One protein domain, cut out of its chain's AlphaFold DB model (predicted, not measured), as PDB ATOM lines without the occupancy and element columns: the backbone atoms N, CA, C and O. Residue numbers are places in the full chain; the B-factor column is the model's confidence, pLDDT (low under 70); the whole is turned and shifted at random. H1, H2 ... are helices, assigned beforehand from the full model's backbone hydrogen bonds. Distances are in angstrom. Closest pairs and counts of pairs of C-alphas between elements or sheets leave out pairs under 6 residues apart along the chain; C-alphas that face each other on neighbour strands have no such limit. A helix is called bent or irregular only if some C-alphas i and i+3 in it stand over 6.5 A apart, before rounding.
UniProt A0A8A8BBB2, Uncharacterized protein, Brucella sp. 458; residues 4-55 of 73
ATOM      1  N   ALA A   4     191.463 203.945 134.795       93.00
ATOM      2  CA  ALA A   4     191.168 205.376 134.801       93.00
ATOM      3  C   ALA A   4     191.088 205.948 136.229       93.00
ATOM      4  O   ALA A   4     191.654 207.010 136.525       93.00
ATOM      5  N   THR A   5     190.444 205.215 137.143       94.12
ATOM      6  CA  THR A   5     190.364 205.587 138.561       94.12
ATOM      7  C   THR A   5     191.737 205.512 139.222       94.12
ATOM      8  O   THR A   5     192.104 206.422 139.966       94.12
ATOM      9  N   ALA A   6     192.536 204.484 138.912       93.50
ATOM     10  CA  ALA A   6     193.892 204.342 139.443       93.50
ATOM     11  C   ALA A   6     194.808 205.504 139.012       93.50
ATOM     12  O   ALA A   6     195.453 206.122 139.860       93.50
ATOM     13  N   ARG A   7     194.796 205.883 137.725       93.44
ATOM     14  CA  ARG A   7     195.572 207.029 137.207       93.44
ATOM     15  C   ARG A   7     195.153 208.346 137.865       93.44
ATOM     16  O   ARG A   7     196.004 209.149 138.249       93.44
ATOM     17  N   THR A   8     193.851 208.562 138.043       95.31
ATOM     18  CA  THR A   8     193.320 209.768 138.700       95.31
ATOM     19  C   THR A   8     193.716 209.831 140.174       95.31
ATOM     20  O   THR A   8     194.159 210.874 140.661       95.31
ATOM     21  N   ASN A   9     193.618 208.706 140.883       93.44
ATOM     22  CA  ASN A   9     194.033 208.610 142.277       93.44
ATOM     23  C   ASN A   9     195.540 208.808 142.437       93.44
ATOM     24  O   ASN A   9     195.934 209.517 143.356       93.44
ATOM     25  N   GLY A  10     196.366 208.271 141.533       95.44
ATOM     26  CA  GLY A  10     197.815 208.490 141.530       95.44
ATOM     27  C   GLY A  10     198.196 209.966 141.369       95.44
ATOM     28  O   GLY A  10     199.055 210.476 142.085       95.44
ATOM     29  N   ARG A  11     197.497 210.705 140.493       94.81
ATOM     30  CA  ARG A  11     197.691 212.161 140.348       94.81
ATOM     31  C   ARG A  11     197.328 212.917 141.629       94.81
ATOM     32  O   ARG A  11     198.085 213.776 142.073       94.81
ATOM     33  N   ARG A  12     196.191 212.580 142.249       93.56
ATOM     34  CA  ARG A  12     195.740 213.197 143.511       93.56
ATOM     35  C   ARG A  12     196.640 212.830 144.693       93.56
ATOM     36  O   ARG A  12     196.919 213.683 145.532       93.56
ATOM     37  N   SER A  13     197.105 211.582 144.770       93.31
ATOM     38  CA  SER A  13     197.947 211.104 145.868       93.31
ATOM     39  C   SER A  13     199.340 211.721 145.829       93.31
ATOM     40  O   SER A  13     199.856 212.051 146.891       93.31
ATOM     41  N   LYS A  14     199.899 211.967 144.633       94.88
ATOM     42  CA  LYS A  14     201.180 212.669 144.473       94.88
ATOM     43  C   LYS A  14     201.166 214.047 145.133       94.88
ATOM     44  O   LYS A  14     202.151 214.437 145.738       94.88
ATOM     45  N   ILE A  15     200.056 214.778 145.050       92.75
ATOM     46  CA  ILE A  15     199.908 216.068 145.743       92.75
ATOM     47  C   ILE A  15     199.683 215.838 147.241       92.75
ATOM     48  O   ILE A  15     200.322 216.477 148.074       92.75
ATOM     49  N   ARG A  16     198.807 214.889 147.596       90.88
ATOM     50  CA  ARG A  16     198.448 214.598 148.990       90.88
ATOM     51  C   ARG A  16     199.647 214.196 149.849       90.88
ATOM     52  O   ARG A  16     199.707 214.638 150.989       90.88
ATOM     53  N   SER A  17     200.587 213.413 149.321       94.81
ATOM     54  CA  SER A  17     201.757 212.941 150.077       94.81
ATOM     55  C   SER A  17     202.609 214.088 150.627       94.81
ATOM     56  O   SER A  17     203.129 213.992 151.733       94.81
ATOM     57  N   HIS A  18     202.692 215.213 149.911       94.12
ATOM     58  CA  HIS A  18     203.463 216.378 150.351       94.12
ATOM     59  C   HIS A  18     202.845 217.063 151.579       94.12
ATOM     60  O   HIS A  18     203.565 217.609 152.410       94.12
ATOM     61  N   VAL A  19     201.516 217.015 151.722       92.50
ATOM     62  CA  VAL A  19     200.768 217.690 152.800       92.50
ATOM     63  C   VAL A  19     200.209 216.722 153.843       92.50
ATOM     64  O   VAL A  19     199.535 217.137 154.783       92.50
ATOM     65  N   GLU A  20     200.481 215.426 153.704       94.81
ATOM     66  CA  GLU A  20     199.927 214.390 154.575       94.81
ATOM     67  C   GLU A  20     200.327 214.591 156.038       94.81
ATOM     68  O   GLU A  20     199.493 214.430 156.925       94.81
ATOM     69  N   HIS A  21     201.554 215.052 156.289       93.12
ATOM     70  CA  HIS A  21     202.022 215.389 157.633       93.12
ATOM     71  C   HIS A  21     201.196 216.520 158.278       93.12
ATOM     72  O   HIS A  21     200.836 216.426 159.453       93.12
ATOM     73  N   VAL A  22     200.827 217.552 157.505       93.00
ATOM     74  CA  VAL A  22     199.952 218.645 157.963       93.00
ATOM     75  C   VAL A  22     198.564 218.102 158.277       93.00
ATOM     76  O   VAL A  22     198.032 218.339 159.358       93.00
ATOM     77  N   LEU A  23     197.987 217.320 157.361       91.19
ATOM     78  CA  LEU A  23     196.649 216.748 157.531       91.19
ATOM     79  C   LEU A  23     196.582 215.788 158.725       91.19
ATOM     80  O   LEU A  23     195.594 215.789 159.461       91.19
ATOM     81  N   ALA A  24     197.621 214.980 158.935       93.31
ATOM     82  CA  ALA A  24     197.731 214.089 160.081       93.31
ATOM     83  C   ALA A  24     197.769 214.883 161.392       93.31
ATOM     84  O   ALA A  24     197.034 214.553 162.324       93.31
ATOM     85  N   HIS A  25     198.553 215.964 161.454       94.19
ATOM     86  CA  HIS A  25     198.580 216.864 162.606       94.19
ATOM     87  C   HIS A  25     197.214 217.517 162.855       94.19
ATOM     88  O   HIS A  25     196.709 217.488 163.975       94.19
ATOM     89  N   GLN A  26     196.580 218.057 161.814       95.06
ATOM     90  CA  GLN A  26     195.273 218.703 161.921       95.06
ATOM     91  C   GLN A  26     194.201 217.733 162.435       95.06
ATOM     92  O   GLN A  26     193.416 218.082 163.312       95.06
ATOM     93  N   LYS A  27     194.181 216.488 161.950       93.06
ATOM     94  CA  LYS A  27     193.220 215.476 162.414       93.06
ATOM     95  C   LYS A  27     193.493 215.004 163.841       93.06
ATOM     96  O   LYS A  27     192.561 214.929 164.631       93.06
ATOM     97  N   SER A  28     194.746 214.683 164.162       93.44
ATOM     98  CA  SER A  28     195.110 214.080 165.455       93.44
ATOM     99  C   SER A  28     195.200 215.095 166.591       93.44
ATOM    100  O   SER A  28     194.686 214.846 167.675       93.44
ATOM    101  N   ARG A  29     195.844 216.243 166.353       89.44
ATOM    102  CA  ARG A  29     196.168 217.233 167.391       89.44
ATOM    103  C   ARG A  29     195.219 218.423 167.408       89.44
ATOM    104  O   ARG A  29     195.047 219.023 168.460       89.44
ATOM    105  N   MET A  30     194.600 218.749 166.273       92.88
ATOM    106  CA  MET A  30     193.635 219.856 166.175       92.88
ATOM    107  C   MET A  30     192.175 219.385 166.081       92.88
ATOM    108  O   MET A  30     191.280 220.215 165.940       92.88
ATOM    109  N   GLY A  31     191.915 218.069 166.118       91.44
ATOM    110  CA  GLY A  31     190.560 217.508 166.034       91.44
ATOM    111  C   GLY A  31     189.816 217.872 164.742       91.44
ATOM    112  O   GLY A  31     188.588 217.982 164.738       91.44
ATOM    113  N   MET A  32     190.541 218.125 163.644       91.75
ATOM    114  CA  MET A  32     189.958 218.633 162.405       91.75
ATOM    115  C   MET A  32     188.963 217.644 161.801       91.75
ATOM    116  O   MET A  32     189.316 216.537 161.388       91.75
ATOM    117  N   PHE A  33     187.725 218.109 161.642       91.81
ATOM    118  CA  PHE A  33     186.664 217.334 161.021       91.81
ATOM    119  C   PHE A  33     185.629 218.217 160.307       91.81
ATOM    120  O   PHE A  33     185.114 219.170 160.893       91.81
ATOM    121  N   VAL A  34     185.292 217.913 159.048       92.31
ATOM    122  CA  VAL A  34     184.370 218.724 158.227       92.31
ATOM    123  C   VAL A  34     183.064 217.954 157.984       92.31
ATOM    124  O   VAL A  34     183.006 217.066 157.143       92.31
ATOM    125  N   ARG A  35     182.006 218.309 158.728       93.12
ATOM    126  CA  ARG A  35     180.605 217.878 158.522       93.12
ATOM    127  C   ARG A  35     179.694 219.112 158.588       93.12
ATOM    128  O   ARG A  35     178.954 219.297 159.545       93.12
ATOM    129  N   THR A  36     179.818 220.014 157.616       95.19
ATOM    130  CA  THR A  36     179.020 221.252 157.548       95.19
ATOM    131  C   THR A  36     178.176 221.280 156.282       95.19
ATOM    132  O   THR A  36     178.666 220.930 155.212       95.19
ATOM    133  N   ILE A  37     176.935 221.757 156.383       95.81
ATOM    134  CA  ILE A  37     176.079 221.993 155.215       95.81
ATOM    135  C   ILE A  37     176.586 223.250 154.497       95.81
ATOM    136  O   ILE A  37     176.692 224.304 155.116       95.81
ATOM    137  N   GLY A  38     176.878 223.179 153.203       97.50
ATOM    138  CA  GLY A  38     177.278 224.338 152.398       97.50
ATOM    139  C   GLY A  38     178.790 224.589 152.324       97.50
ATOM    140  O   GLY A  38     179.525 224.491 153.310       97.50
ATOM    141  N   ILE A  39     179.237 224.952 151.117       97.38
ATOM    142  CA  ILE A  39     180.655 225.063 150.745       97.38
ATOM    143  C   ILE A  39     181.354 226.184 151.516       97.38
ATOM    144  O   ILE A  39     182.434 225.958 152.047       97.38
ATOM    145  N   ALA A  40     180.724 227.353 151.669       98.12
ATOM    146  CA  ALA A  40     181.329 228.483 152.379       98.12
ATOM    147  C   ALA A  40     181.741 228.129 153.824       98.12
ATOM    148  O   ALA A  40     182.838 228.472 154.262       98.12
ATOM    149  N   ARG A  41     180.904 227.366 154.543       96.81
ATOM    150  CA  ARG A  41     181.201 226.905 155.911       96.81
ATOM    151  C   ARG A  41     182.330 225.878 155.943       96.81
ATOM    152  O   ARG A  41     183.181 225.936 156.829       96.81
ATOM    153  N   ALA A  42     182.365 224.972 154.965       97.31
ATOM    154  CA  ALA A  42     183.458 224.015 154.825       97.31
ATOM    155  C   ALA A  42     184.787 224.734 154.544       97.31
ATOM    156  O   ALA A  42     185.786 224.455 155.208       97.31
ATOM    157  N   THR A  43     184.781 225.703 153.626       97.44
ATOM    158  CA  THR A  43     185.950 226.518 153.279       97.44
ATOM    159  C   THR A  43     186.454 227.305 154.480       97.44
ATOM    160  O   THR A  43     187.646 227.251 154.769       97.44
ATOM    161  N   ALA A  44     185.562 227.965 155.225       96.62
ATOM    162  CA  ALA A  44     185.936 228.687 156.438       96.62
ATOM    163  C   ALA A  44     186.602 227.755 157.460       96.62
ATOM    164  O   ALA A  44     187.690 228.051 157.945       96.62
ATOM    165  N   LYS A  45     186.014 226.577 157.718       95.62
ATOM    166  CA  LYS A  45     186.571 225.605 158.669       95.62
ATOM    167  C   LYS A  45     187.966 225.121 158.269       95.62
ATOM    168  O   LYS A  45     188.855 225.055 159.112       95.62
ATOM    169  N   ILE A  46     188.165 224.796 156.991       95.19
ATOM    170  CA  ILE A  46     189.474 224.384 156.463       95.19
ATOM    171  C   ILE A  46     190.477 225.539 156.571       95.19
ATOM    172  O   ILE A  46     191.592 225.337 157.049       95.19
ATOM    173  N   GLY A  47     190.068 226.747 156.178       95.69
ATOM    174  CA  GLY A  47     190.898 227.948 156.223       95.69
ATOM    175  C   GLY A  47     191.385 228.268 157.634       95.69
ATOM    176  O   GLY A  47     192.583 228.451 157.836       95.69
ATOM    177  N   THR A  48     190.490 228.249 158.627       95.88
ATOM    178  CA  THR A  48     190.843 228.505 160.030       95.88
ATOM    179  C   THR A  48     191.830 227.474 160.571       95.88
ATOM    180  O   THR A  48     192.804 227.847 161.218       95.88
ATOM    181  N   VAL A  49     191.628 226.184 160.289       96.12
ATOM    182  CA  VAL A  49     192.545 225.129 160.750       96.12
ATOM    183  C   VAL A  49     193.917 225.261 160.079       96.12
ATOM    184  O   VAL A  49     194.943 225.096 160.739       96.12
ATOM    185  N   ASN A  50     193.960 225.608 158.792       94.69
ATOM    186  CA  ASN A  50     195.219 225.849 158.097       94.69
ATOM    187  C   ASN A  50     195.959 227.067 158.664       94.69
ATOM    188  O   ASN A  50     197.167 227.004 158.886       94.69
ATOM    189  N   LEU A  51     195.242 228.156 158.952       95.12
ATOM    190  CA  LEU A  51     195.819 229.332 159.598       95.12
ATOM    191  C   LEU A  51     196.379 228.972 160.979       95.12
ATOM    192  O   LEU A  51     197.551 229.226 161.243       95.12
ATOM    193  N   ALA A  52     195.581 228.306 161.814       94.25
ATOM    194  CA  ALA A  52     195.977 227.870 163.149       94.25
ATOM    195  C   ALA A  52     197.233 226.977 163.127       94.25
ATOM    196  O   ALA A  52     198.146 227.186 163.926       94.25
ATOM    197  N   TYR A  53     197.338 226.037 162.179       93.50
ATOM    198  CA  TYR A  53     198.538 225.209 162.009       93.50
ATOM    199  C   TYR A  53     199.793 226.051 161.737       93.50
ATOM    200  O   TYR A  53     200.825 225.843 162.371       93.50
ATOM    201  N   ASN A  54     199.694 227.034 160.837       92.25
ATOM    202  CA  ASN A  54     200.829 227.880 160.465       92.25
ATOM    203  C   ASN A  54     201.245 228.851 161.582       92.25
ATOM    204  O   ASN A  54     202.431 229.138 161.717       92.25
ATOM    205  N   ILE A  55     200.309 229.333 162.408       94.12
ATOM    206  CA  ILE A  55     200.626 230.273 163.502       94.12
ATOM    207  C   ILE A  55     201.083 229.579 164.794       94.12
ATOM    208  O   ILE A  55     201.776 230.197 165.600       94.12
TER     209      ILE A  55
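This is residues 4 to 55 of the 73 residues of an uncharacterized protein of Brucella sp. 458 (UniProt A0A8A8BBB2). A long helix, H1, is bent into an L; its first arm, H1a, sticks out with residues 4 to 18, and its short second arm, H1b, meets the later part of a second helix, H2, crosswise. The link of residues 30 to 38 leads away from H1b, and H2 folds back to it. The printed part has 52 residues with two named helices, H1 then H2, and is all helix and loose, with a radius of gyration of the C-alphas of 13.1 A and spans of 34 by 26 by 16 A.

H1, residues 4 to 29, was assigned as one helix by its hydrogen bonds but is bent: C-alphas 18 and 21 are 7.5 A apart. Arm H1a, residues 4 to 18, begins at C-alpha (191.168, 205.376, 134.801) and measures 22.7 A; H1b is residues 21 to 29. H2, residues 39 to 55, measures 24.3 A and ends at C-alpha (200.626, 230.273, 163.502).

H1a and H1b are about perpendicular, at 76 degrees. H1b and H2 only just touch, with 3 pairs of C-alphas within 8 A, H2 with residues 49 to 53 alone; the closest C-alphas, of Gln 26 and Val 49, are 7.1 A apart. Their lines are about perpendicular, at 84 degrees. H1a and H2 are apart. Every O i to N i+4 pair is within hydrogen-bond range in H1b and H2, and 9 of 11 in H1a.

The C-alphas farthest apart, of Ala 4 and Ile 55, are 39.2 A apart. The printed part has no cut, the link from H1 to H2 is short, and no printed residue is under 70 in pLDDT.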